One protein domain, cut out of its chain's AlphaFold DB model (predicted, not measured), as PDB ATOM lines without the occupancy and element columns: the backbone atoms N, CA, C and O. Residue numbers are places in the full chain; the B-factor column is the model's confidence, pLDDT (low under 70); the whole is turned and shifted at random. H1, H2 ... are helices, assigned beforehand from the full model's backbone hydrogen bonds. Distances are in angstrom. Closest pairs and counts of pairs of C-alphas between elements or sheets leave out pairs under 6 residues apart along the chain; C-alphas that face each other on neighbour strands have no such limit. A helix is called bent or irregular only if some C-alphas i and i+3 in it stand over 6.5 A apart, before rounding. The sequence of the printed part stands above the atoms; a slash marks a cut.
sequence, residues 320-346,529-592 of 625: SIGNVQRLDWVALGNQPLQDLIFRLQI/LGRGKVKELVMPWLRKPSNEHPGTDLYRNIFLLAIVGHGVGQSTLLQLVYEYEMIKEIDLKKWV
ATOM      1  N   SER A 320     231.387 179.647 197.386       84.75
ATOM      2  CA  SER A 320     231.009 179.023 196.112       84.75
ATOM      3  C   SER A 320     232.257 178.489 195.391       84.75
ATOM      4  O   SER A 320     233.349 179.027 195.570       84.75
ATOM      5  N   ILE A 321     232.110 177.484 194.518       83.38
ATOM      6  CA  ILE A 321     233.235 176.972 193.706       83.38
ATOM      7  C   ILE A 321     233.862 178.105 192.872       83.38
ATOM      8  O   ILE A 321     235.082 178.206 192.788       83.38
ATOM      9  N   GLY A 322     233.033 179.006 192.331       90.94
ATOM     10  CA  GLY A 322     233.497 180.186 191.602       90.94
ATOM     11  C   GLY A 322     234.216 181.212 192.484       90.94
ATOM     12  O   GLY A 322     235.116 181.886 191.996       90.94
ATOM     13  N   ASN A 323     233.877 181.310 193.774       83.25
ATOM     14  CA  ASN A 323     234.598 182.158 194.726       83.25
ATOM     15  C   ASN A 323     235.954 181.527 195.062       83.25
ATOM     16  O   ASN A 323     236.963 182.212 194.975       83.25
ATOM     17  N   VAL A 324     236.003 180.220 195.359       83.31
ATOM     18  CA  VAL A 324     237.262 179.491 195.626       83.31
ATOM     19  C   VAL A 324     238.225 179.590 194.436       83.31
ATOM     20  O   VAL A 324     239.408 179.842 194.633       83.31
ATOM     21  N   GLN A 325     237.723 179.483 193.201       84.31
ATOM     22  CA  GLN A 325     238.515 179.668 191.973       84.31
ATOM     23  C   GLN A 325     238.969 181.117 191.716       84.31
ATOM     24  O   GLN A 325     239.829 181.336 190.866       84.31
ATOM     25  N   ARG A 326     238.382 182.104 192.405       83.88
ATOM     26  CA  ARG A 326     238.694 183.540 192.281       83.88
ATOM     27  C   ARG A 326     239.424 184.114 193.498       83.88
ATOM     28  O   ARG A 326     239.776 185.290 193.463       83.88
ATOM     29  N   LEU A 327     239.645 183.330 194.558       85.25
ATOM     30  CA  LEU A 327     240.504 183.755 195.660       85.25
ATOM     31  C   LEU A 327     241.936 183.901 195.138       85.25
ATOM     32  O   LEU A 327     242.501 182.970 194.569       85.25
ATOM     33  N   ASP A 328     242.516 185.078 195.348       81.69
ATOM     34  CA  ASP A 328     243.910 185.333 195.012       81.69
ATOM     35  C   ASP A 328     244.827 184.476 195.901       81.69
ATOM     36  O   ASP A 328     244.748 184.520 197.133       81.69
ATOM     37  N   TRP A 329     245.724 183.715 195.273       75.62
ATOM     38  CA  TRP A 329     246.746 182.921 195.953       75.62
ATOM     39  C   TRP A 329     247.684 183.770 196.822       75.62
ATOM     40  O   TRP A 329     248.219 183.264 197.807       75.62
ATOM     41  N   VAL A 330     247.844 185.064 196.517       75.50
ATOM     42  CA  VAL A 330     248.598 186.010 197.353       75.50
ATOM     43  C   VAL A 330     247.793 186.420 198.593       75.50
ATOM     44  O   VAL A 330     248.347 186.465 199.690       75.50
ATOM     45  N   ALA A 331     246.476 186.630 198.471       63.62
ATOM     46  CA  ALA A 331     245.596 186.881 199.620       63.62
ATOM     47  C   ALA A 331     245.473 185.645 200.536       63.62
ATOM     48  O   ALA A 331     245.426 185.775 201.762       63.62
ATOM     49  N   LEU A 332     245.522 184.443 199.949       61.47
ATOM     50  CA  LEU A 332     245.680 183.168 200.657       61.47
ATOM     51  C   LEU A 332     247.041 183.009 201.358       61.47
ATOM     52  O   LEU A 332     247.219 182.047 202.100       61.47
ATOM     53  N   GLY A 333     248.000 183.923 201.167       46.12
ATOM     54  CA  GLY A 333     249.304 183.916 201.842       46.12
ATOM     55  C   GLY A 333     249.228 184.018 203.372       46.12
ATOM     56  O   GLY A 333     250.162 183.614 204.063       46.12
ATOM     57  N   ASN A 334     248.106 184.503 203.915       55.12
ATOM     58  CA  ASN A 334     247.850 184.512 205.352       55.12
ATOM     59  C   ASN A 334     247.314 183.145 205.823       55.12
ATOM     60  O   ASN A 334     246.307 182.640 205.326       55.12
ATOM     61  N   GLN A 335     247.977 182.566 206.829       53.97
ATOM     62  CA  GLN A 335     247.888 181.142 207.192       53.97
ATOM     63  C   GLN A 335     246.490 180.493 207.362       53.97
ATOM     64  O   GLN A 335     246.355 179.358 206.896       53.97
ATOM     65  N   PRO A 336     245.459 181.102 207.997       55.50
ATOM     66  CA  PRO A 336     244.259 180.351 208.397       55.50
ATOM     67  C   PRO A 336     243.455 179.751 207.231       55.50
ATOM     68  O   PRO A 336     242.871 178.679 207.384       55.50
ATOM     69  N   LEU A 337     243.442 180.391 206.055       52.41
ATOM     70  CA  LEU A 337     242.755 179.839 204.879       52.41
ATOM     71  C   LEU A 337     243.595 178.805 204.124       52.41
ATOM     72  O   LEU A 337     243.028 177.874 203.553       52.41
ATOM     73  N   GLN A 338     244.926 178.925 204.140       52.69
ATOM     74  CA  GLN A 338     245.797 177.952 203.482       52.69
ATOM     75  C   GLN A 338     245.723 176.582 204.166       52.69
ATOM     76  O   GLN A 338     245.578 175.583 203.472       52.69
ATOM     77  N   ASP A 339     245.726 176.519 205.502       48.31
ATOM     78  CA  ASP A 339     245.581 175.246 206.225       48.31
ATOM     79  C   ASP A 339     244.211 174.587 205.950       48.31
ATOM     80  O   ASP A 339     244.135 173.395 205.655       48.31
ATOM     81  N   LEU A 340     243.125 175.371 205.930       50.09
ATOM     82  CA  LEU A 340     241.783 174.863 205.625       50.09
ATOM     83  C   LEU A 340     241.659 174.342 204.177       50.09
ATOM     84  O   LEU A 340     241.099 173.269 203.953       50.09
ATOM     85  N   ILE A 341     242.194 175.074 203.194       49.78
ATOM     86  CA  ILE A 341     242.082 174.727 201.766       49.78
ATOM     87  C   ILE A 341     243.067 173.616 201.373       49.78
ATOM     88  O   ILE A 341     242.701 172.717 200.617       49.78
ATOM     89  N   PHE A 342     244.282 173.590 201.925       42.62
ATOM     90  CA  PHE A 342     245.246 172.512 201.670       42.62
ATOM     91  C   PHE A 342     244.762 171.167 202.246       42.62
ATOM     92  O   PHE A 342     245.012 170.118 201.655       42.62
ATOM     93  N   ARG A 343     243.974 171.185 203.333       42.12
ATOM     94  CA  ARG A 343     243.254 170.006 203.859       42.12
ATOM     95  C   ARG A 343     242.055 169.559 203.009       42.12
ATOM     96  O   ARG A 343     241.590 168.439 203.203       42.12
ATOM     97  N   LEU A 344     241.560 170.403 202.097       42.03
ATOM     98  CA  LEU A 344     240.449 170.113 201.175       42.03
ATOM     99  C   LEU A 344     240.916 169.647 199.781       42.03
ATOM    100  O   LEU A 344     240.197 168.901 199.122       42.03
ATOM    101  N   GLN A 345     242.096 170.080 199.320       39.53
ATOM    102  CA  GLN A 345     242.468 170.099 197.892       39.53
ATOM    103  C   GLN A 345     243.545 169.060 197.481       39.53
ATOM    104  O   GLN A 345     244.246 169.253 196.487       39.53
ATOM    105  N   ILE A 346     243.701 167.928 198.185       37.91
ATOM    106  CA  ILE A 346     244.638 166.857 197.768       37.91
ATOM    107  C   ILE A 346     243.925 165.773 196.944       37.91
ATOM    108  O   ILE A 346     243.522 164.750 197.489       37.91
ATOM    109  N   LEU A 529     247.668 148.750 196.956       57.16
ATOM    110  CA  LEU A 529     248.916 149.364 196.500       57.16
ATOM    111  C   LEU A 529     248.761 150.876 196.245       57.16
ATOM    112  O   LEU A 529     247.744 151.367 195.758       57.16
ATOM    113  N   GLY A 530     249.795 151.638 196.609       74.31
ATOM    114  CA  GLY A 530     249.837 153.100 196.476       74.31
ATOM    115  C   GLY A 530     249.119 153.878 197.590       74.31
ATOM    116  O   GLY A 530     249.627 154.917 198.015       74.31
ATOM    117  N   ARG A 531     248.007 153.372 198.148       80.31
ATOM    118  CA  ARG A 531     247.212 154.106 199.163       80.31
ATOM    119  C   ARG A 531     247.920 154.290 200.508       80.31
ATOM    120  O   ARG A 531     247.596 155.233 201.230       80.31
ATOM    121  N   GLY A 532     248.912 153.449 200.820       85.56
ATOM    122  CA  GLY A 532     249.739 153.572 202.028       85.56
ATOM    123  C   GLY A 532     250.381 154.956 202.182       85.56
ATOM    124  O   GLY A 532     250.274 155.552 203.249       85.56
ATOM    125  N   LYS A 533     250.922 155.528 201.095       85.62
ATOM    126  CA  LYS A 533     251.564 156.856 201.114       85.62
ATOM    127  C   LYS A 533     250.583 157.983 201.452       85.62
ATOM    128  O   LYS A 533     250.894 158.852 202.258       85.62
ATOM    129  N   VAL A 534     249.380 157.961 200.873       84.81
ATOM    130  CA  VAL A 534     248.351 158.988 201.142       84.81
ATOM    131  C   VAL A 534     247.880 158.907 202.598       84.81
ATOM    132  O   VAL A 534     247.735 159.925 203.269       84.81
ATOM    133  N   LYS A 535     247.730 157.689 203.130       89.31
ATOM    134  CA  LYS A 535     247.468 157.456 204.555       89.31
ATOM    135  C   LYS A 535     248.600 157.993 205.443       89.31
ATOM    136  O   LYS A 535     248.312 158.667 206.427       89.31
ATOM    137  N   GLU A 536     249.862 157.750 205.098       86.69
ATOM    138  CA  GLU A 536     251.027 158.268 205.836       86.69
ATOM    139  C   GLU A 536     251.113 159.802 205.856       86.69
ATOM    140  O   GLU A 536     251.619 160.350 206.831       86.69
ATOM    141  N   LEU A 537     250.565 160.499 204.852       88.00
ATOM    142  CA  LEU A 537     250.430 161.964 204.852       88.00
ATOM    143  C   LEU A 537     249.281 162.462 205.747       88.00
ATOM    144  O   LEU A 537     249.424 163.483 206.414       88.00
ATOM    145  N   VAL A 538     248.161 161.733 205.807       89.06
ATOM    146  CA  VAL A 538     246.991 162.090 206.636       89.06
ATOM    147  C   VAL A 538     247.222 161.802 208.125       89.06
ATOM    148  O   VAL A 538     246.783 162.569 208.984       89.06
ATOM    149  N   MET A 539     247.915 160.710 208.471       88.25
ATOM    150  CA  MET A 539     248.063 160.303 209.873       88.25
ATOM    151  C   MET A 539     248.751 161.349 210.786       88.25
ATOM    152  O   MET A 539     248.298 161.493 211.921       88.25
ATOM    153  N   PRO A 540     249.802 162.091 210.374       87.38
ATOM    154  CA  PRO A 540     250.399 163.168 211.167       87.38
ATOM    155  C   PRO A 540     249.412 164.258 211.595       87.38
ATOM    156  O   PRO A 540     249.459 164.670 212.753       87.38
ATOM    157  N   TRP A 541     248.493 164.671 210.714       86.56
ATOM    158  CA  TRP A 541     247.464 165.673 211.026       86.56
ATOM    159  C   TRP A 541     246.491 165.194 212.109       86.56
ATOM    160  O   TRP A 541     245.998 165.998 212.894       86.56
ATOM    161  N   LEU A 542     246.256 163.878 212.183       87.19
ATOM    162  CA  LEU A 542     245.436 163.248 213.220       87.19
ATOM    163  C   LEU A 542     246.210 163.012 214.533       87.19
ATOM    164  O   LEU A 542     245.596 163.039 215.593       87.19
ATOM    165  N   ARG A 543     247.543 162.816 214.495       86.56
ATOM    166  CA  ARG A 543     248.392 162.719 215.709       86.56
ATOM    167  C   ARG A 543     248.608 164.068 216.395       86.56
ATOM    168  O   ARG A 543     248.674 164.144 217.616       86.56
ATOM    169  N   LYS A 544     248.873 165.102 215.594       83.12
ATOM    170  CA  LYS A 544     249.241 166.449 216.042       83.12
ATOM    171  C   LYS A 544     248.315 167.468 215.385       83.12
ATOM    172  O   LYS A 544     248.755 168.220 214.512       83.12
ATOM    173  N   PRO A 545     247.033 167.478 215.769       68.38
ATOM    174  CA  PRO A 545     246.128 168.512 215.310       68.38
ATOM    175  C   PRO A 545     246.589 169.852 215.917       68.38
ATOM    176  O   PRO A 545     246.872 169.931 217.113       68.38
ATOM    177  N   SER A 546     246.819 170.869 215.079       58.94
ATOM    178  CA  SER A 546     247.602 172.045 215.497       58.94
ATOM    179  C   SER A 546     246.841 172.964 216.457       58.94
ATOM    180  O   SER A 546     245.740 173.420 216.157       58.94
ATOM    181  N   ASN A 547     247.489 173.296 217.577       55.62
ATOM    182  CA  ASN A 547     246.950 174.150 218.639       55.62
ATOM    183  C   ASN A 547     247.393 175.625 218.526       55.62
ATOM    184  O   ASN A 547     247.009 176.445 219.360       55.62
ATOM    185  N   GLU A 548     248.241 175.967 217.549       51.56
ATOM    186  CA  GLU A 548     249.143 177.136 217.605       51.56
ATOM    187  C   GLU A 548     248.503 178.497 217.257       51.56
ATOM    188  O   GLU A 548     249.189 179.516 217.220       51.56
ATOM    189  N   HIS A 549     247.188 178.564 217.029       52.50
ATOM    190  CA  HIS A 549     246.512 179.835 216.736       52.50
ATOM    191  C   HIS A 549     246.282 180.691 218.003       52.50
ATOM    192  O   HIS A 549     245.770 180.180 219.001       52.50
ATOM    193  N   PRO A 550     246.540 182.014 217.982       48.78
ATOM    194  CA  PRO A 550     246.255 182.925 219.099       48.78
ATOM    195  C   PRO A 550     244.773 183.369 219.174       48.78
ATOM    196  O   PRO A 550     244.467 184.439 219.692       48.78
ATOM    197  N   GLY A 551     243.848 182.568 218.631       55.12
ATOM    198  CA  GLY A 551     242.401 182.818 218.658       55.12
ATOM    199  C   GLY A 551     241.729 182.420 219.979       55.12
ATOM    200  O   GLY A 551     242.348 181.803 220.843       55.12
ATOM    201  N   THR A 552     240.449 182.771 220.129       48.19
ATOM    202  CA  THR A 552     239.648 182.530 221.342       48.19
ATOM    203  C   THR A 552     239.525 181.042 221.694       48.19
ATOM    204  O   THR A 552     239.201 180.206 220.853       48.19
ATOM    205  N   ASP A 553     239.748 180.709 222.969       56.22
ATOM    206  CA  ASP A 553     240.021 179.331 223.413       56.22
ATOM    207  C   ASP A 553     238.895 178.305 223.189       56.22
ATOM    208  O   ASP A 553     239.168 177.104 223.166       56.22
ATOM    209  N   LEU A 554     237.646 178.747 223.000       54.88
ATOM    210  CA  LEU A 554     236.461 177.879 222.995       54.88
ATOM    211  C   LEU A 554     236.453 176.827 221.864       54.88
ATOM    212  O   LEU A 554     235.831 175.780 222.013       54.88
ATOM    213  N   TYR A 555     237.159 177.081 220.755       54.81
ATOM    214  CA  TYR A 555     237.125 176.241 219.548       54.81
ATOM    215  C   TYR A 555     238.434 175.489 219.245       54.81
ATOM    216  O   TYR A 555     238.526 174.821 218.218       54.81
ATOM    217  N   ARG A 556     239.438 175.526 220.139       58.91
ATOM    218  CA  ARG A 556     240.775 174.921 219.916       58.91
ATOM    219  C   ARG A 556     240.798 173.406 219.659       58.91
ATOM    220  O   ARG A 556     241.831 172.893 219.247       58.91
ATOM    221  N   ASN A 557     239.706 172.690 219.932       68.38
ATOM    222  CA  ASN A 557     239.702 171.227 220.057       68.38
ATOM    223  C   ASN A 557     238.990 170.481 218.908       68.38
ATOM    224  O   ASN A 557     238.937 169.252 218.939       68.38
ATOM    225  N   ILE A 558     238.408 171.180 217.924       77.94
ATOM    226  CA  ILE A 558     237.629 170.555 216.839       77.94
ATOM    227  C   ILE A 558     238.443 170.552 215.546       77.94
ATOM    228  O   ILE A 558     238.841 171.600 215.048       77.94
ATOM    229  N   PHE A 559     238.636 169.366 214.964       79.75
ATOM    230  CA  PHE A 559     239.433 169.189 213.753       79.75
ATOM    231  C   PHE A 559     238.622 168.510 212.654       79.75
ATOM    232  O   PHE A 559     238.160 167.380 212.799       79.75
ATOM    233  N   LEU A 560     238.466 169.219 211.537       85.62
ATOM    234  CA  LEU A 560     237.766 168.743 210.351       85.62
ATOM    235  C   LEU A 560     238.781 168.251 209.309       85.62
ATOM    236  O   LEU A 560     239.762 168.932 209.008       85.62
ATOM    237  N   LEU A 561     238.524 167.066 208.755       88.88
ATOM    238  CA  LEU A 561     239.254 166.483 207.629       88.88
ATOM    239  C   LEU A 561     238.246 166.183 206.517       88.88
ATOM    240  O   LEU A 561     237.305 165.419 206.730       88.88
ATOM    241  N   ALA A 562     238.443 166.770 205.340       87.56
ATOM    242  CA  ALA A 562     237.495 166.700 204.234       87.56
ATOM    243  C   ALA A 562     238.173 166.137 202.977       87.56
ATOM    244  O   ALA A 562     238.929 166.822 202.297       87.56
ATOM    245  N   ILE A 563     237.901 164.866 202.669       88.88
ATOM    246  CA  ILE A 563     238.528 164.147 201.551       88.88
ATOM    247  C   ILE A 563     237.706 164.376 200.274       88.88
ATOM    248  O   ILE A 563     236.769 163.629 199.985       88.88
ATOM    249  N   VAL A 564     238.050 165.420 199.516       87.81
ATOM    250  CA  VAL A 564     237.422 165.743 198.224       87.81
ATOM    251  C   VAL A 564     238.137 165.005 197.086       87.81
ATOM    252  O   VAL A 564     239.353 164.849 197.090       87.81
ATOM    253  N   GLY A 565     237.380 164.541 196.091       86.69
ATOM    254  CA  GLY A 565     237.926 163.925 194.880       86.69
ATOM    255  C   GLY A 565     236.830 163.327 194.001       86.69
ATOM    256  O   GLY A 565     235.720 163.081 194.475       86.69
ATOM    257  N   HIS A 566     237.136 163.068 192.730       77.62
ATOM    258  CA  HIS A 566     236.211 162.454 191.772       77.62
ATOM    259  C   HIS A 566     236.473 160.943 191.629       77.62
ATOM    260  O   HIS A 566     237.621 160.505 191.647       77.62
ATOM    261  N   GLY A 567     235.422 160.135 191.457       79.38
ATOM    262  CA  GLY A 567     235.540 158.680 191.284       79.38
ATOM    263  C   GLY A 567     235.569 157.882 192.594       79.38
ATOM    264  O   GLY A 567     235.032 158.320 193.608       79.38
ATOM    265  N   VAL A 568     236.142 156.672 192.557       70.94
ATOM    266  CA  VAL A 568     236.012 155.654 193.618       70.94
ATOM    267  C   VAL A 568     237.282 155.579 194.473       70.94
ATOM    268  O   VAL A 568     238.280 154.977 194.072       70.94
ATOM    269  N   GLY A 569     237.275 156.150 195.684       84.19
ATOM    270  CA  GLY A 569     238.421 155.949 196.583       84.19
ATOM    271  C   GLY A 569     238.496 156.735 197.888       84.19
ATOM    272  O   GLY A 569     239.317 156.376 198.731       84.19
ATOM    273  N   GLN A 570     237.680 157.766 198.066       93.00
ATOM    274  CA  GLN A 570     237.601 158.600 199.269       93.00
ATOM    275  C   GLN A 570     237.163 157.743 200.465       93.00
ATOM    276  O   GLN A 570     237.814 157.745 201.505       93.00
ATOM    277  N   SER A 571     236.120 156.925 200.278       89.19
ATOM    278  CA  SER A 571     235.618 155.966 201.271       89.19
ATOM    279  C   SER A 571     236.659 154.908 201.648       89.19
ATOM    280  O   SER A 571     236.865 154.661 202.832       89.19
ATOM    281  N   THR A 572     237.369 154.333 200.673       90.81
ATOM    282  CA  THR A 572     238.440 153.349 200.913       90.81
ATOM    283  C   THR A 572     239.620 153.956 201.673       90.81
ATOM    284  O   THR A 572     240.180 153.309 202.554       90.81
ATOM    285  N   LEU A 573     239.999 155.204 201.366       89.38
ATOM    286  CA  LEU A 573     241.029 155.927 202.116       89.38
ATOM    287  C   LEU A 573     240.558 156.229 203.546       89.38
ATOM    288  O   LEU A 573     241.294 155.965 204.493       89.38
ATOM    289  N   LEU A 574     239.324 156.712 203.711       92.19
ATOM    290  CA  LEU A 574     238.740 157.000 205.020       92.19
ATOM    291  C   LEU A 574     238.626 155.732 205.882       92.19
ATOM    292  O   LEU A 574     238.936 155.785 207.065       92.19
ATOM    293  N   GLN A 575     238.276 154.583 205.296       91.25
ATOM    294  CA  GLN A 575     238.272 153.283 205.974       91.25
ATOM    295  C   GLN A 575     239.693 152.834 206.362       91.25
ATOM    296  O   GLN A 575     239.925 152.475 207.514       91.25
ATOM    297  N   LEU A 576     240.665 152.928 205.443       89.25
ATOM    298  CA  LEU A 576     242.081 152.628 205.715       89.25
ATOM    299  C   LEU A 576     242.674 153.486 206.840       89.25
ATOM    300  O   LEU A 576     243.579 153.028 207.544       89.25
ATOM    301  N   VAL A 577     242.205 154.725 206.980       90.88
ATOM    302  CA  VAL A 577     242.538 155.642 208.074       90.88
ATOM    303  C   VAL A 577     241.805 155.206 209.352       90.88
ATOM    304  O   VAL A 577     242.462 154.885 210.339       90.88
ATOM    305  N   TYR A 578     240.474 155.078 209.319       89.88
ATOM    306  CA  TYR A 578     239.603 154.729 210.456       89.88
ATOM    307  C   TYR A 578     239.967 153.403 211.147       89.88
ATOM    308  O   TYR A 578     239.961 153.326 212.379       89.88
ATOM    309  N   GLU A 579     240.309 152.362 210.382       86.56
ATOM    310  CA  GLU A 579     240.738 151.056 210.908       86.56
ATOM    311  C   GLU A 579     242.151 151.070 211.524       86.56
ATOM    312  O   GLU A 579     242.536 150.109 212.189       86.56
ATOM    313  N   TYR A 580     242.939 152.132 211.329       86.19
ATOM    314  CA  TYR A 580     244.334 152.160 211.767       86.19
ATOM    315  C   TYR A 580     244.497 152.279 213.287       86.19
ATOM    316  O   TYR A 580     243.661 152.846 213.999       86.19
ATOM    317  N   GLU A 581     245.616 151.746 213.780       74.00
ATOM    318  CA  GLU A 581     245.808 151.491 215.207       74.00
ATOM    319  C   GLU A 581     245.900 152.758 216.051       74.00
ATOM    320  O   GLU A 581     245.316 152.779 217.124       74.00
ATOM    321  N   MET A 582     246.508 153.840 215.560       64.50
ATOM    322  CA  MET A 582     246.538 155.100 216.318       64.50
ATOM    323  C   MET A 582     245.162 155.731 216.497       64.50
ATOM    324  O   MET A 582     244.931 156.415 217.478       64.50
ATOM    325  N   ILE A 583     244.201 155.491 215.598       67.50
ATOM    326  CA  ILE A 583     242.847 156.030 215.807       67.50
ATOM    327  C   ILE A 583     242.162 155.270 216.964       67.50
ATOM    328  O   ILE A 583     241.144 155.721 217.466       67.50
ATOM    329  N   LYS A 584     242.713 154.141 217.453       74.38
ATOM    330  CA  LYS A 584     242.290 153.539 218.736       74.38
ATOM    331  C   LYS A 584     242.601 154.439 219.949       74.38
ATOM    332  O   LYS A 584     242.060 154.171 221.010       74.38
ATOM    333  N   GLU A 585     243.434 155.474 219.800       72.31
ATOM    334  CA  GLU A 585     243.667 156.519 220.815       72.31
ATOM    335  C   GLU A 585     242.499 157.526 220.898       72.31
ATOM    336  O   GLU A 585     242.470 158.357 221.798       72.31
ATOM    337  N   ILE A 586     241.523 157.458 219.979       79.94
ATOM    338  CA  ILE A 586     240.271 158.223 220.048       79.94
ATOM    339  C   ILE A 586     239.199 157.339 220.693       79.94
ATOM    340  O   ILE A 586     238.723 156.384 220.071       79.94
ATOM    341  N   ASP A 587     238.805 157.697 221.919       79.31
ATOM    342  CA  ASP A 587     237.891 156.932 222.786       79.31
ATOM    343  C   ASP A 587     236.560 156.552 222.114       79.31
ATOM    344  O   ASP A 587     236.013 155.474 222.360       79.31
ATOM    345  N   LEU A 588     236.033 157.425 221.247       80.88
ATOM    346  CA  LEU A 588     234.760 157.227 220.556       80.88
ATOM    347  C   LEU A 588     234.889 157.453 219.045       80.88
ATOM    348  O   LEU A 588     234.782 158.572 218.544       80.88
ATOM    349  N   LYS A 589     235.041 156.360 218.290       83.88
ATOM    350  CA  LYS A 589     234.903 156.371 216.826       83.88
ATOM    351  C   LYS A 589     233.435 156.214 216.417       83.88
ATOM    352  O   LYS A 589     232.780 155.258 216.832       83.88
ATOM    353  N   LYS A 590     232.934 157.078 215.529       85.56
ATOM    354  CA  LYS A 590     231.588 156.966 214.936       85.56
ATOM    355  C   LYS A 590     231.669 157.091 213.414       85.56
ATOM    356  O   LYS A 590     232.098 158.120 212.903       85.56
ATOM    357  N   TRP A 591     231.239 156.058 212.689       85.56
ATOM    358  CA  TRP A 591     231.098 156.104 211.229       85.56
ATOM    359  C   TRP A 591     229.652 156.427 210.843       85.56
ATOM    360  O   TRP A 591     228.729 155.716 211.245       85.56
ATOM    361  N   VAL A 592     229.461 157.459 210.018       80.12
ATOM    362  CA  VAL A 592     228.161 157.854 209.460       80.12
ATOM    363  C   VAL A 592     228.298 157.971 207.944       80.12
ATOM    364  O   VAL A 592     229.131 158.728 207.452       80.12
TER     365      VAL A 592
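AT A GLANCE: This is residues 320 to 346 and 529 to 592 of the 625 residues of an uncharacterized protein of Dendrobium catenatum (UniProt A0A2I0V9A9). Picture a loose model in two parts: H3 and H4 pack together at a steep angle with the short H5 near them, while H1 and H2 lie away from that group as two separate short helices. The long link from H3 to H4 sends out a loop, of which residues 550 to 555 stick out, and then passes back as residues 558 to 566 between H2 and the pair H3 and H4. The printed part has 91 residues in two pieces, with five named helices in the order H1, H2, H3, H4, H5 and no named strand. Its class is all helix, though under half of the residues, 39 of the 91, are in named elements. The whole is loose, with a radius of gyration of the C-alphas of 15.3 A, and its C-alphas span 38 by 36 by 24 A.

IN THESE COORDINATES: Start at Ser 320, the first printed residue; right after it H1 takes residues 321 to 324, and you find C-alpha 321 at (233.235, 176.972, 193.706). Ten residues further on comes H2, residues 335 to 342, which is 10.6 A from its first to its last C-alpha. The first piece stops at Ile 346, and the second begins at Leu 529. Look next for C-alpha 531 at (247.212, 154.106, 199.163), where H3, residues 531 to 543, begins; with 13 residues it is the longest helix, 18.7 A from first to last C-alpha. H3 is neither bent nor irregular, but only just: C-alphas 537 and 540 are 6.4 A apart. Residues 544 to 569 hold no named element, and after them H4 covers residues 570 to 578 over 12.0 A. H5 follows as residues 581 to 585 and ends with C-alpha 585 at (243.667, 156.519, 220.815).

HOW THE PARTS SIT: Go first to H1, which touches no helix, and note that it and H2 are apart though they follow each other along the chain. H2 also touches no helix, and it is apart from H3, H4 and H5. Now move to H3 and H4, which touch with 7 pairs of C-alphas within 8 A. Their closest C-alphas are those of Lys 535 and Val 577, 6.3 A apart. The two run the same way at a steep tilt of 55 degrees. H3 and H5 are close but not clearly touching, and their closest C-alphas, those of Arg 543 and Met 582, are 7.9 A apart. H4 and H5 are also close but not clearly touching, with the closest C-alphas, those of Val 577 and Ile 583, 7.7 A apart. In the backbone, every pair of O i and N i+4 is within hydrogen-bond range in H4, while 3 of 4 are in H2 and 7 of 9 in H3. In H5 it is 0 of 1, with both of its 2 pairs of O i and N i+3 within range, and H1 is too short for an O i to N i+4 pair.

THE WHOLE: The two C-alphas farthest apart are those of Leu 529 and Thr 552, at 42.5 A. Residues 347 to 528 are not printed, and across this cut C-alphas 346 and 529 are 18.1 A apart; the link from H2 to H3 runs across it. Of the links that are printed whole, H4 to H5 is tight, H1 to H2 is short and H3 to H4 is long, with 26 residues. The mean pLDDT of the printed part is 73.5. In the B-factor column look for values under 70 at residues 331 to 346, residue 529, residues 545 to 557 and residues 582 to 583.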